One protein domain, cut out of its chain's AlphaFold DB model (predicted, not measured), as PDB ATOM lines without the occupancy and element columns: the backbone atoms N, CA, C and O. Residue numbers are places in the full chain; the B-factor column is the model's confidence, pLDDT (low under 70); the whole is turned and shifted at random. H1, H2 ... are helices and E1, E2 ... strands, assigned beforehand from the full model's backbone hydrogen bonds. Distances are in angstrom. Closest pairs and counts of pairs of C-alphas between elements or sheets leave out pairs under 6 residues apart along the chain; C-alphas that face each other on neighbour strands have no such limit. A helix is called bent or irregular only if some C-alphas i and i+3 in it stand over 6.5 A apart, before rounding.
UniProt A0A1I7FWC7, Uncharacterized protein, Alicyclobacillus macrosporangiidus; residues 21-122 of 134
ATOM      1  N   ILE A  21     285.122 255.229 255.471       92.69
ATOM      2  CA  ILE A  21     284.265 255.391 254.295       92.69
ATOM      3  C   ILE A  21     282.823 255.632 254.725       92.69
ATOM      4  O   ILE A  21     282.407 255.205 255.801       92.69
ATOM      5  N   ASP A  22     282.052 256.251 253.842       93.69
ATOM      6  CA  ASP A  22     280.614 256.415 254.007       93.69
ATOM      7  C   ASP A  22     279.867 255.267 253.314       93.69
ATOM      8  O   ASP A  22     280.027 255.044 252.111       93.69
ATOM      9  N   ILE A  23     279.033 254.546 254.065       92.19
ATOM     10  CA  ILE A  23     278.103 253.537 253.528       92.19
ATOM     11  C   ILE A  23     276.655 254.023 253.679       92.19
ATOM     12  O   ILE A  23     276.402 254.885 254.518       92.19
ATOM     13  N   PRO A  24     275.684 253.499 252.906       92.19
ATOM     14  CA  PRO A  24     274.284 253.899 253.039       92.19
ATOM     15  C   PRO A  24     273.745 253.749 254.470       92.19
ATOM     16  O   PRO A  24     274.069 252.788 255.167       92.19
ATOM     17  N   ASP A  25     272.894 254.678 254.893       93.19
ATOM     18  CA  ASP A  25     272.155 254.583 256.156       93.19
ATOM     19  C   ASP A  25     270.976 253.593 256.030       93.19
ATOM     20  O   ASP A  25     270.511 253.285 254.927       93.19
ATOM     21  N   TRP A  26     270.470 253.092 257.158       92.12
ATOM     22  CA  TRP A  26     269.330 252.173 257.219       92.12
ATOM     23  C   TRP A  26     268.045 252.782 256.660       92.12
ATOM     24  O   TRP A  26     267.201 252.058 256.134       92.12
ATOM     25  N   ASP A  27     267.884 254.101 256.756       88.38
ATOM     26  CA  ASP A  27     266.713 254.805 256.232       88.38
ATOM     27  C   ASP A  27     266.784 255.069 254.713       88.38
ATOM     28  O   ASP A  27     265.830 255.591 254.126       88.38
ATOM     29  N   GLY A  28     267.910 254.725 254.073       77.75
ATOM     30  CA  GLY A  28     268.173 254.952 252.650       77.75
ATOM     31  C   GLY A  28     268.274 256.430 252.258       77.75
ATOM     32  O   GLY A  28     268.326 256.756 251.069       77.75
ATOM     33  N   LYS A  29     268.280 257.345 253.232       81.69
ATOM     34  CA  LYS A  29     268.344 258.791 253.030       81.69
ATOM     35  C   LYS A  29     269.651 259.397 253.522       81.69
ATOM     36  O   LYS A  29     269.837 260.590 253.302       81.69
ATOM     37  N   GLY A  30     270.530 258.645 254.156       88.81
ATOM     38  CA  GLY A  30     271.808 259.149 254.641       88.81
ATOM     39  C   GLY A  30     272.980 258.252 254.286       88.81
ATOM     40  O   GLY A  30     272.855 257.271 253.548       88.81
ATOM     41  N   THR A  31     274.116 258.604 254.872       92.50
ATOM     42  CA  THR A  31     275.285 257.743 254.957       92.50
ATOM     43  C   THR A  31     275.786 257.711 256.386       92.50
ATOM     44  O   THR A  31     275.659 258.692 257.121       92.50
ATOM     45  N   ILE A  32     276.375 256.586 256.763       93.69
ATOM     46  CA  ILE A  32     277.041 256.407 258.045       93.69
ATOM     47  C   ILE A  32     278.542 256.190 257.814       93.69
ATOM     48  O   ILE A  32     278.912 255.398 256.938       93.69
ATOM     49  N   PRO A  33     279.412 256.867 258.584       95.94
ATOM     50  CA  PRO A  33     280.845 256.652 258.504       95.94
ATOM     51  C   PRO A  33     281.212 255.349 259.216       95.94
ATOM     52  O   PRO A  33     280.843 255.128 260.372       95.94
ATOM     53  N   VAL A  34     281.976 254.497 258.541       96.12
ATOM     54  CA  VAL A  34     282.510 253.249 259.096       96.12
ATOM     55  C   VAL A  34     283.993 253.132 258.786       96.12
ATOM     56  O   VAL A  34     284.451 253.505 257.705       96.12
ATOM     57  N   ARG A  35     284.766 252.603 259.732       96.94
ATOM     58  CA  ARG A  35     286.180 252.296 259.524       96.94
ATOM     59  C   ARG A  35     286.315 250.905 258.933       96.94
ATOM     60  O   ARG A  35     285.830 249.928 259.507       96.94
ATOM     61  N   VAL A  36     287.004 250.821 257.806       95.56
ATOM     62  CA  VAL A  36     287.174 249.608 257.010       95.56
ATOM     63  C   VAL A  36     288.634 249.383 256.655       95.56
ATOM     64  O   VAL A  36     289.440 250.311 256.652       95.56
ATOM     65  N   ARG A  37     288.980 248.147 256.303       93.94
ATOM     66  CA  ARG A  37     290.282 247.814 255.716       93.94
ATOM     67  C   ARG A  37     290.130 246.977 254.461       93.94
ATOM     68  O   ARG A  37     289.194 246.192 254.317       93.94
ATOM     69  N   ARG A  38     291.114 247.085 253.572       89.81
ATOM     70  CA  ARG A  38     291.256 246.165 252.444       89.81
ATOM     71  C   ARG A  38     291.569 244.762 252.949       89.81
ATOM     72  O   ARG A  38     292.436 244.585 253.803       89.81
ATOM     73  N   ILE A  39     290.878 243.781 252.384       89.50
ATOM     74  CA  ILE A  39     291.042 242.362 252.695       89.50
ATOM     75  C   ILE A  39     291.231 241.571 251.403       89.50
ATOM     76  O   ILE A  39     290.745 241.969 250.345       89.50
ATOM     77  N   ASP A  40     291.915 240.435 251.497       86.19
ATOM     78  CA  ASP A  40     291.905 239.442 250.429       86.19
ATOM     79  C   ASP A  40     290.590 238.651 250.497       86.19
ATOM     80  O   ASP A  40     290.352 237.896 251.440       86.19
ATOM     81  N   ILE A  41     289.721 238.844 249.503       85.31
ATOM     82  CA  ILE A  41     288.422 238.159 249.411       85.31
ATOM     83  C   ILE A  41     288.512 236.791 248.725       85.31
ATOM     84  O   ILE A  41     287.540 236.034 248.741       85.31
ATOM     85  N   THR A  42     289.666 236.436 248.149       80.50
ATOM     86  CA  THR A  42     289.877 235.159 247.446       80.50
ATOM     87  C   THR A  42     289.524 233.946 248.317       80.50
ATOM     88  O   THR A  42     288.780 233.081 247.850       80.50
ATOM     89  N   PRO A  43     289.947 233.870 249.599       81.94
ATOM     90  CA  PRO A  43     289.600 232.745 250.465       81.94
ATOM     91  C   PRO A  43     288.099 232.654 250.760       81.94
ATOM     92  O   PRO A  43     287.584 231.558 250.970       81.94
ATOM     93  N   ILE A  44     287.400 233.791 250.789       82.50
ATOM     94  CA  ILE A  44     285.958 233.857 251.056       82.50
ATOM     95  C   ILE A  44     285.194 233.314 249.843       82.50
ATOM     96  O   ILE A  44     284.352 232.430 249.983       82.50
ATOM     97  N   ILE A  45     285.559 233.776 248.646       71.62
ATOM     98  CA  ILE A  45     284.981 233.349 247.364       71.62
ATOM     99  C   ILE A  45     285.171 231.844 247.140       71.62
ATOM    100  O   ILE A  45     284.219 231.136 246.810       71.62
ATOM    101  N   LEU A  46     286.388 231.333 247.365       72.81
ATOM    102  CA  LEU A  46     286.695 229.911 247.189       72.81
ATOM    103  C   LEU A  46     285.901 229.018 248.150       72.81
ATOM    104  O   LEU A  46     285.468 227.939 247.756       72.81
ATOM    105  N   LYS A  47     285.677 229.467 249.393       75.94
ATOM    106  CA  LYS A  47     284.854 228.741 250.374       75.94
ATOM    107  C   LYS A  47     283.369 228.748 250.021       75.94
ATOM    108  O   LYS A  47     282.689 227.764 250.286       75.94
ATOM    109  N   ALA A  48     282.873 229.839 249.442       69.31
ATOM    110  CA  ALA A  48     281.475 229.963 249.043       69.31
ATOM    111  C   ALA A  48     281.140 229.168 247.768       69.31
ATOM    112  O   ALA A  48     279.975 228.863 247.528       69.31
ATOM    113  N   GLY A  49     282.137 228.846 246.935       59.56
ATOM    114  CA  GLY A  49     281.920 228.190 245.640       59.56
ATOM    115  C   GLY A  49     281.231 229.086 244.598       59.56
ATOM    116  O   GLY A  49     280.810 228.596 243.553       59.56
ATOM    117  N   VAL A  50     281.115 230.391 244.868       57.16
ATOM    118  CA  VAL A  50     280.447 231.380 244.010       57.16
ATOM    119  C   VAL A  50     281.511 232.208 243.294       57.16
ATOM    120  O   VAL A  50     282.160 233.047 243.910       57.16
ATOM    121  N   LEU A  51     281.717 231.977 241.994       55.38
ATOM    122  CA  LEU A  51     282.640 232.792 241.196       55.38
ATOM    123  C   LEU A  51     282.045 234.196 240.922       55.38
ATOM    124  O   LEU A  51     280.847 234.297 240.665       55.38
ATOM    125  N   PRO A  52     282.854 235.278 240.904       50.12
ATOM    126  CA  PRO A  52     282.390 236.674 241.027       50.12
ATOM    127  C   PRO A  52     281.453 237.237 239.945       50.12
ATOM    128  O   PRO A  52     281.009 238.376 240.069       50.12
ATOM    129  N   ASN A  53     281.151 236.498 238.877       50.28
ATOM    130  CA  ASN A  53     280.304 237.019 237.802       50.28
ATOM    131  C   ASN A  53     278.820 237.094 238.193       50.28
ATOM    132  O   ASN A  53     278.144 238.026 237.765       50.28
ATOM    133  N   SER A  54     278.326 236.188 239.040       57.19
ATOM    134  CA  SER A  54     276.932 236.218 239.520       57.19
ATOM    135  C   SER A  54     276.665 237.400 240.457       57.19
ATOM    136  O   SER A  54     275.618 238.034 240.383       57.19
ATOM    137  N   LEU A  55     277.661 237.774 241.270       55.84
ATOM    138  CA  LEU A  55     277.625 238.947 242.153       55.84
ATOM    139  C   LEU A  55     277.378 240.252 241.385       55.84
ATOM    140  O   LEU A  55     276.593 241.090 241.827       55.84
ATOM    141  N   LYS A  56     278.037 240.419 240.230       54.34
ATOM    142  CA  LYS A  56     277.883 241.617 239.391       54.34
ATOM    143  C   LYS A  56     276.475 241.734 238.821       54.34
ATOM    144  O   LYS A  56     275.911 242.823 238.841       54.34
ATOM    145  N   ILE A  57     275.914 240.620 238.357       55.41
ATOM    146  CA  ILE A  57     274.573 240.575 237.763       55.41
ATOM    147  C   ILE A  57     273.517 240.869 238.835       55.41
ATOM    148  O   ILE A  57     272.718 241.785 238.659       55.41
ATOM    149  N   ALA A  58     273.585 240.197 239.989       56.06
ATOM    150  CA  ALA A  58     272.642 240.405 241.089       56.06
ATOM    151  C   ALA A  58     272.669 241.847 241.629       56.06
ATOM    152  O   ALA A  58     271.626 242.433 241.914       56.06
ATOM    153  N   ALA A  59     273.856 242.457 241.732       52.62
ATOM    154  CA  ALA A  59     273.972 243.861 242.113       52.62
ATOM    155  C   ALA A  59     273.355 244.788 241.047       52.62
ATOM    156  O   ALA A  59     272.566 245.667 241.385       52.62
ATOM    157  N   GLN A  60     273.650 244.578 239.762       52.38
ATOM    158  CA  GLN A  60     273.102 245.398 238.675       52.38
ATOM    159  C   GLN A  60     271.572 245.329 238.591       52.38
ATOM    160  O   GLN A  60     270.927 246.359 238.404       52.38
ATOM    161  N   GLU A  61     270.972 244.157 238.792       56.38
ATOM    162  CA  GLU A  61     269.514 243.989 238.761       56.38
ATOM    163  C   GLU A  61     268.805 244.737 239.899       56.38
ATOM    164  O   GLU A  61     267.755 245.348 239.686       56.38
ATOM    165  N   ILE A  62     269.412 244.758 241.089       53.06
ATOM    166  CA  ILE A  62     268.881 245.465 242.262       53.06
ATOM    167  C   ILE A  62     269.048 246.987 242.116       53.06
ATOM    168  O   ILE A  62     268.136 247.739 242.462       53.06
ATOM    169  N   PHE A  63     270.182 247.454 241.579       49.34
ATOM    170  CA  PHE A  63     270.482 248.885 241.438       49.34
ATOM    171  C   PHE A  63     269.809 249.549 240.222       49.34
ATOM    172  O   PHE A  63     269.474 250.732 240.293       49.34
ATOM    173  N   GLU A  64     269.574 248.830 239.118       50.25
ATOM    174  CA  GLU A  64     268.975 249.408 237.901       50.25
ATOM    175  C   GLU A  64     267.435 249.420 237.898       50.25
ATOM    176  O   GLU A  64     266.829 249.946 236.961       50.25
ATOM    177  N   GLY A  65     266.771 248.861 238.918       42.00
ATOM    178  CA  GLY A  65     265.309 248.924 239.069       42.00
ATOM    179  C   GLY A  65     264.514 248.316 237.903       42.00
ATOM    180  O   GLY A  65     263.319 248.593 237.749       42.00
ATOM    181  N   LYS A  66     265.150 247.503 237.051       39.56
ATOM    182  CA  LYS A  66     264.478 246.836 235.934       39.56
ATOM    183  C   LYS A  66     263.598 245.722 236.493       39.56
ATOM    184  O   LYS A  66     264.072 244.812 237.163       39.56
ATOM    185  N   LYS A  67     262.294 245.806 236.205       40.94
ATOM    186  CA  LYS A  67     261.333 244.735 236.507       40.94
ATOM    187  C   LYS A  67     261.863 243.396 235.976       40.94
ATOM    188  O   LYS A  67     262.371 243.380 234.852       40.94
ATOM    189  N   PRO A  68     261.671 242.290 236.716       40.75
ATOM    190  CA  PRO A  68     262.128 240.981 236.282       40.75
ATOM    191  C   PRO A  68     261.458 240.639 234.951       40.75
ATOM    192  O   PRO A  68     260.232 240.518 234.858       40.75
ATOM    193  N   ALA A  69     262.266 240.517 233.899       40.03
ATOM    194  CA  ALA A  69     261.815 239.933 232.654       40.03
ATOM    195  C   ALA A  69     261.629 238.432 232.901       40.03
ATOM    196  O   ALA A  69     262.597 237.699 233.025       40.03
ATOM    197  N   ALA A  70     260.362 238.024 233.004       39.22
ATOM    198  CA  ALA A  70     259.857 236.656 232.890       39.22
ATOM    199  C   ALA A  70     260.585 235.562 233.703       39.22
ATOM    200  O   ALA A  70     261.611 235.042 233.289       39.22
ATOM    201  N   LYS A  71     259.943 235.135 234.805       44.97
ATOM    202  CA  LYS A  71     260.053 233.812 235.461       44.97
ATOM    203  C   LYS A  71     261.334 233.019 235.130       44.97
ATOM    204  O   LYS A  71     261.295 232.104 234.310       44.97
ATOM    205  N   GLN A  72     262.421 233.307 235.840       40.59
ATOM    206  CA  GLN A  72     263.490 232.334 236.054       40.59
ATOM    207  C   GLN A  72     263.399 231.852 237.509       40.59
ATOM    208  O   GLN A  72     263.510 232.677 238.413       40.59
ATOM    209  N   PRO A  73     263.157 230.555 237.763       40.06
ATOM    210  CA  PRO A  73     263.093 230.000 239.118       40.06
ATOM    211  C   PRO A  73     264.450 229.954 239.853       40.06
ATOM    212  O   PRO A  73     264.501 229.453 240.971       40.06
ATOM    213  N   ASP A  74     265.528 230.495 239.274       43.81
ATOM    214  CA  ASP A  74     266.892 230.380 239.810       43.81
ATOM    215  C   ASP A  74     267.447 231.658 240.475       43.81
ATOM    216  O   ASP A  74     268.450 231.580 241.178       43.81
ATOM    217  N   VAL A  75     266.799 232.825 240.346       43.03
ATOM    218  CA  VAL A  75     267.362 234.104 240.849       43.03
ATOM    219  C   VAL A  75     267.265 234.241 242.382       43.03
ATOM    220  O   VAL A  75     268.192 234.735 243.023       43.03
ATOM    221  N   GLU A  76     266.194 233.741 243.014       41.06
ATOM    222  CA  GLU A  76     266.088 233.702 244.490       41.06
ATOM    223  C   GLU A  76     267.135 232.763 245.118       41.06
ATOM    224  O   GLU A  76     267.718 233.079 246.158       41.06
ATOM    225  N   LEU A  77     267.446 231.655 244.435       46.19
ATOM    226  CA  LEU A  77     268.453 230.662 244.833       46.19
ATOM    227  C   LEU A  77     269.893 231.198 244.776       46.19
ATOM    228  O   LEU A  77     270.784 230.621 245.406       46.19
ATOM    229  N   GLU A  78     270.149 232.270 244.025       58.19
ATOM    230  CA  GLU A  78     271.473 232.886 243.913       58.19
ATOM    231  C   GLU A  78     271.735 233.925 245.009       58.19
ATOM    232  O   GLU A  78     272.851 233.984 245.532       58.19
ATOM    233  N   LEU A  79     270.713 234.679 245.433       57.62
ATOM    234  CA  LEU A  79     270.840 235.659 246.518       57.62
ATOM    235  C   LEU A  79     271.080 234.992 247.879       57.62
ATOM    236  O   LEU A  79     271.952 235.435 248.626       57.62
ATOM    237  N   GLU A  80     270.388 233.893 248.193       65.94
ATOM    238  CA  GLU A  80     270.610 233.156 249.449       65.94
ATOM    239  C   GLU A  80     272.041 232.611 249.564       65.94
ATOM    240  O   GLU A  80     272.640 232.637 250.640       65.94
ATOM    241  N   LYS A  81     272.636 232.183 248.444       70.00
ATOM    242  CA  LYS A  81     274.037 231.724 248.386       70.00
ATOM    243  C   LYS A  81     275.035 232.880 248.501       70.00
ATOM    244  O   LYS A  81     276.177 232.683 248.917       70.00
ATOM    245  N   LEU A  82     274.603 234.089 248.153       74.69
ATOM    246  CA  LEU A  82     275.395 235.309 248.217       74.69
ATOM    247  C   LEU A  82     275.548 235.837 249.643       74.69
ATOM    248  O   LEU A  82     276.613 236.331 250.011       74.69
ATOM    249  N   MET A  83     274.482 235.742 250.438       83.94
ATOM    250  CA  MET A  83     274.401 236.361 251.762       83.94
ATOM    251  C   MET A  83     275.542 235.942 252.703       83.94
ATOM    252  O   MET A  83     276.198 236.838 253.236       83.94
ATOM    253  N   PRO A  84     275.901 234.645 252.832       88.19
ATOM    254  CA  PRO A  84     277.042 234.232 253.650       88.19
ATOM    255  C   PRO A  84     278.372 234.835 253.187       88.19
ATOM    256  O   PRO A  84     279.236 235.147 254.005       88.19
ATOM    257  N   THR A  85     278.537 235.023 251.875       86.56
ATOM    258  CA  THR A  85     279.735 235.641 251.287       86.56
ATOM    259  C   THR A  85     279.801 237.120 251.650       86.56
ATOM    260  O   THR A  85     280.839 237.604 252.098       86.56
ATOM    261  N   LEU A  86     278.684 237.835 251.500       89.88
ATOM    262  CA  LEU A  86     278.569 239.245 251.863       89.88
ATOM    263  C   LEU A  86     278.789 239.467 253.364       89.88
ATOM    264  O   LEU A  86     279.472 240.413 253.750       89.88
ATOM    265  N   ASP A  87     278.265 238.574 254.202       93.56
ATOM    266  CA  ASP A  87     278.465 238.608 255.650       93.56
ATOM    267  C   ASP A  87     279.918 238.348 256.040       93.56
ATOM    268  O   ASP A  87     280.473 239.076 256.860       93.56
ATOM    269  N   ALA A  88     280.570 237.370 255.408       92.88
ATOM    270  CA  ALA A  88     281.989 237.110 255.627       92.88
ATOM    271  C   ALA A  88     282.864 238.304 255.212       92.88
ATOM    272  O   ALA A  88     283.791 238.669 255.934       92.88
ATOM    273  N   ILE A  89     282.544 238.952 254.087       92.31
ATOM    274  CA  ILE A  89     283.247 240.159 253.637       92.31
ATOM    275  C   ILE A  89     283.044 241.299 254.631       92.31
ATOM    276  O   ILE A  89     284.021 241.904 255.067       92.31
ATOM    277  N   ALA A  90     281.798 241.584 255.020       94.94
ATOM    278  CA  ALA A  90     281.496 242.650 255.968       94.94
ATOM    279  C   ALA A  90     282.183 242.414 257.323       94.94
ATOM    280  O   ALA A  90     282.741 243.351 257.896       94.94
ATOM    281  N   LYS A  91     282.212 241.160 257.791       95.94
ATOM    282  CA  LYS A  91     282.877 240.756 259.033       95.94
ATOM    283  C   LYS A  91     284.381 241.015 259.028       95.94
ATOM    284  O   LYS A  91     284.909 241.495 260.025       95.94
ATOM    285  N   GLU A  92     285.067 240.703 257.933       94.50
ATOM    286  CA  GLU A  92     286.524 240.871 257.832       94.50
ATOM    287  C   GLU A  92     286.950 242.313 257.497       94.50
ATOM    288  O   GLU A  92     288.059 242.742 257.844       94.50
ATOM    289  N   CYS A  93     286.073 243.052 256.810       94.81
ATOM    290  CA  CYS A  93     286.312 244.408 256.324       94.81
ATOM    291  C   CYS A  93     286.089 245.478 257.404       94.81
ATOM    292  O   CYS A  93     286.882 246.416 257.490       94.81
ATOM    293  N   LEU A  94     285.040 245.351 258.227       96.94
ATOM    294  CA  LEU A  94     284.677 246.349 259.240       96.94
ATOM    295  C   LEU A  94     285.598 246.296 260.463       96.94
ATOM    296  O   LEU A  94     285.687 245.281 261.153       96.94
ATOM    297  N   LEU A  95     286.229 247.430 260.765       96.50
ATOM    298  CA  LEU A  95     287.046 247.629 261.961       96.50
ATOM    299  C   LEU A  95     286.266 248.330 263.076       96.50
ATOM    300  O   LEU A  95     286.361 247.920 264.232       96.50
ATOM    301  N   GLU A  96     285.503 249.373 262.737       96.56
ATOM    302  CA  GLU A  96     284.731 250.153 263.709       96.56
ATOM    303  C   GLU A  96     283.501 250.822 263.062       96.56
ATOM    304  O   GLU A  96     283.669 251.558 262.087       96.56
ATOM    305  N   PRO A  97     282.281 250.626 263.597       96.00
ATOM    306  CA  PRO A  97     281.921 249.609 264.590       96.00
ATOM    307  C   PRO A  97     282.145 248.185 264.050       96.00
ATOM    308  O   PRO A  97     282.149 247.962 262.838       96.00
ATOM    309  N   LYS A  98     282.364 247.207 264.939       96.50
ATOM    310  CA  LYS A  98     282.574 245.818 264.507       96.50
ATOM    311  C   LYS A  98     281.279 245.246 263.949       96.50
ATOM    312  O   LYS A  98     280.200 245.505 264.475       96.50
ATOM    313  N   TYR A  99     281.395 244.395 262.933       96.44
ATOM    314  CA  TYR A  99     280.247 243.745 262.300       96.44
ATOM    315  C   TYR A  99     279.296 243.080 263.310       96.44
ATOM    316  O   TYR A  99     278.086 243.267 263.216       96.44
ATOM    317  N   GLU A 100     279.835 242.347 264.289       96.25
ATOM    318  CA  GLU A 100     279.044 241.631 265.302       96.25
ATOM    319  C   GLU A 100     278.231 242.591 266.184       96.25
ATOM    320  O   GLU A 100     277.057 242.333 266.444       96.25
ATOM    321  N   ASP A 101     278.811 243.732 266.567       96.88
ATOM    322  CA  ASP A 101     278.120 244.758 267.355       96.88
ATOM    323  C   ASP A 101     276.957 245.365 266.560       96.88
ATOM    324  O   ASP A 101     275.855 245.527 267.085       96.88
ATOM    325  N   ILE A 102     277.173 245.633 265.267       95.62
ATOM    326  CA  ILE A 102     276.122 246.142 264.380       95.62
ATOM    327  C   ILE A 102     274.997 245.113 264.237       95.62
ATOM    328  O   ILE A 102     273.834 245.467 264.414       95.62
ATOM    329  N   GLN A 103     275.321 243.842 263.954       95.56
ATOM    330  CA  GLN A 103     274.301 242.801 263.775       95.56
ATOM    331  C   GLN A 103     273.436 242.599 265.025       95.56
ATOM    332  O   GLN A 103     272.249 242.309 264.895       95.56
ATOM    333  N   ASN A 104     274.001 242.778 266.220       95.88
ATOM    334  CA  ASN A 104     273.268 242.631 267.477       95.88
ATOM    335  C   ASN A 104     272.312 243.799 267.773       95.88
ATOM    336  O   ASN A 104     271.325 243.606 268.479       95.88
ATOM    337  N   ILE A 105     272.608 245.003 267.272       96.56
ATOM    338  CA  ILE A 105     271.813 246.213 267.532       96.56
ATOM    339  C   ILE A 105     270.816 246.454 266.400       96.56
ATOM    340  O   ILE A 105     269.612 246.541 266.637       96.56
ATOM    341  N   TYR A 106     271.319 246.582 265.172       94.94
ATOM    342  CA  TYR A 106     270.506 246.802 263.986       94.94
ATOM    343  C   TYR A 106     271.213 246.218 262.749       94.94
ATOM    344  O   TYR A 106     272.120 246.854 262.203       94.94
ATOM    345  N   PRO A 107     270.831 245.000 262.309       95.06
ATOM    346  CA  PRO A 107     271.501 244.284 261.230       95.06
ATOM    347  C   PRO A 107     271.752 245.113 259.976       95.06
ATOM    348  O   PRO A 107     270.917 245.913 259.547       95.06
ATOM    349  N   LEU A 108     272.915 244.880 259.367       94.94
ATOM    350  CA  LEU A 108     273.268 245.535 258.111       94.94
ATOM    351  C   LEU A 108     272.300 245.102 257.010       94.94
ATOM    352  O   LEU A 108     272.049 243.913 256.798       94.94
ATOM    353  N   THR A 109     271.825 246.087 256.264       92.69
ATOM    354  CA  THR A 109     271.010 245.885 255.070       92.69
ATOM    355  C   THR A 109     271.851 245.329 253.920       92.69
ATOM    356  O   THR A 109     273.080 245.447 253.898       92.69
ATOM    357  N   LEU A 110     271.189 244.759 252.911       88.06
ATOM    358  CA  LEU A 110     271.856 244.289 251.695       88.06
ATOM    359  C   LEU A 110     272.671 245.408 251.019       88.06
ATOM    360  O   LEU A 110     273.821 245.189 250.655       88.06
ATOM    361  N   ASN A 111     272.120 246.621 250.932       86.75
ATOM    362  CA  ASN A 111     272.785 247.769 250.303       86.75
ATOM    363  C   ASN A 111     274.088 248.156 251.012       86.75
ATOM    364  O   ASN A 111     275.082 248.466 250.358       86.75
ATOM    365  N   GLN A 112     274.108 248.096 252.344       92.69
ATOM    366  CA  GLN A 112     275.318 248.336 253.131       92.69
ATOM    367  C   GLN A 112     276.372 247.252 252.886       92.69
ATOM    368  O   GLN A 112     277.545 247.566 252.682       92.69
ATOM    369  N   LYS A 113     275.965 245.976 252.838       91.94
ATOM    370  CA  LYS A 113     276.879 244.863 252.535       91.94
ATOM    371  C   LYS A 113     277.449 244.959 251.115       91.94
ATOM    372  O   LYS A 113     278.634 244.706 250.915       91.94
ATOM    373  N   LEU A 114     276.639 245.379 250.142       87.38
ATOM    374  CA  LEU A 114     277.087 245.626 248.770       87.38
ATOM    375  C   LEU A 114     278.053 246.816 248.686       87.38
ATOM    376  O   LEU A 114     279.050 246.722 247.978       87.38
ATOM    377  N   ALA A 115     277.840 247.890 249.451       87.75
ATOM    378  CA  ALA A 115     278.794 249.000 249.518       87.75
ATOM    379  C   ALA A 115     280.170 248.548 250.047       87.75
ATOM    380  O   ALA A 115     281.206 248.935 249.503       87.75
ATOM    381  N   LEU A 116     280.189 247.671 251.057       91.81
ATOM    382  CA  LEU A 116     281.423 247.066 251.571       91.81
ATOM    383  C   LEU A 116     282.085 246.141 250.541       91.81
ATOM    384  O   LEU A 116     283.310 246.155 250.419       91.81
ATOM    385  N   LEU A 117     281.298 245.375 249.776       87.81
ATOM    386  CA  LEU A 117     281.802 244.579 248.655       87.81
ATOM    387  C   LEU A 117     282.484 245.471 247.606       87.81
ATOM    388  O   LEU A 117     283.624 245.200 247.238       87.81
ATOM    389  N   THR A 118     281.823 246.542 247.162       84.50
ATOM    390  CA  THR A 118     282.370 247.512 246.197       84.50
ATOM    391  C   THR A 118     283.666 248.132 246.702       84.50
ATOM    392  O   THR A 118     284.636 248.270 245.951       84.50
ATOM    393  N   TYR A 119     283.708 248.462 247.998       87.81
ATOM    394  CA  TYR A 119     284.927 248.928 248.631       87.81
ATOM    395  C   TYR A 119     286.044 247.894 248.473       87.81
ATOM    396  O   TYR A 119     287.064 248.228 247.882       87.81
ATOM    397  N   VAL A 120     285.870 246.641 248.910       87.19
ATOM    398  CA  VAL A 120     286.960 245.645 248.894       87.19
ATOM    399  C   VAL A 120     287.388 245.222 247.487       87.19
ATOM    400  O   VAL A 120     288.586 245.043 247.267       87.19
ATOM    401  N   THR A 121     286.466 245.129 246.522       82.19
ATOM    402  CA  THR A 121     286.769 244.732 245.132       82.19
ATOM    403  C   THR A 121     287.492 245.815 244.339       82.19
ATOM    404  O   THR A 121     288.036 245.531 243.274       82.19
ATOM    405  N   GLY A 122     287.561 247.043 244.860       69.50
ATOM    406  CA  GLY A 122     288.333 248.108 244.229       69.50
ATOM    407  C   GLY A 122     287.626 248.775 243.053       69.50
ATOM    408  O   GLY A 122     288.272 249.515 242.317       69.50
TER     409      GLY A 122
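AT A GLANCE: This is residues 21 to 122 of the 134 residues of an uncharacterized protein of Alicyclobacillus macrosporangiidus (UniProt A0A1I7FWC7). A small sheet of three strands, E1 to E3, is covered by helix H5, which lies near the middle with the hairpin E1 and E2 on one side of it and the long helix H3 crossing it on the other. H1 and H2 pack on H3, H4 sits near its last turn, and residues 64 to 74, between H2 and H3, stick out as a free loop. The printed part has 102 residues, with five named helices and three named strands in the order E1, E2, H1, H2, H3, E3, H4, H5; the sheet runs E1, E2, E3, antiparallel, and the class is mostly helix. It is compact, with a radius of gyration of the C-alphas of 14.0 A and spans of 41 by 34 by 26 A.

IN THESE COORDINATES: In the sheet, E1 is residues 21 to 24, beginning at C-alpha 21 (284.265, 255.391, 254.295), E2 is residues 31 to 36, 14.6 A long, and E3 is residues 94 to 96. H5, residues 110 to 121, is 16.3 A long and ends at C-alpha 121 (286.769, 244.732, 245.132). H3, residues 75 to 93, is 26.5 A long and begins at C-alpha 75 (267.362, 234.104, 240.849). H2, residues 53 to 63, is 15.8 A long; H1 is residues 42 to 48 and H4 residues 99 to 105.

HOW THE PARTS SIT: The pairing of E2 is staggered: its residues 31 to 34 pair with E1, with N 32 and O 23 at 2.8 A, and its residues 35 to 36 pair with E3, with N 35 and O 96 at 2.8 A. H5 is on the sheet at a height of 8.6 A, over E2 and slantwise to the strands, at 41 degrees on the local plane. H3 is the hub, touching the other four helices. Its residues 86 to 93 touch H5 at a steep tilt of 62 degrees, the same way; the closest C-alphas, of Leu 86 and Lys 113, are 5.9 A apart. Its residues 81 to 89 touch H1 at a steep tilt of 40 degrees, opposite ways, with C-alphas 48 and 85 closest at 6.3 A. H2 and H4 only just touch H3, with 3 pairs of C-alphas within 8 A each; the closest are Leu 55 and Leu 82 at 7.4 A, and Lys 91 and Tyr 99 at 5.2 A. H3 has a kink of 29 degrees near residue 82 and is only just irregular, C-alphas 81 and 84 being 6.6 A apart. Every O i to N i+4 pair is within hydrogen-bond range in H1, H2, H4 and H5, and 12 of 15 in H3.

THE WHOLE: The C-alphas farthest apart, of Ala 70 and Glu 96, are 41.8 A apart. Without residues 64 to 74 the body spans 30 by 26 by 25 A. The printed part has no cut, and the link from H2 to H3, 11 residues, is long. The mean pLDDT of the printed part is 76.9; residues 48 to 80 and residue 122 are under 70.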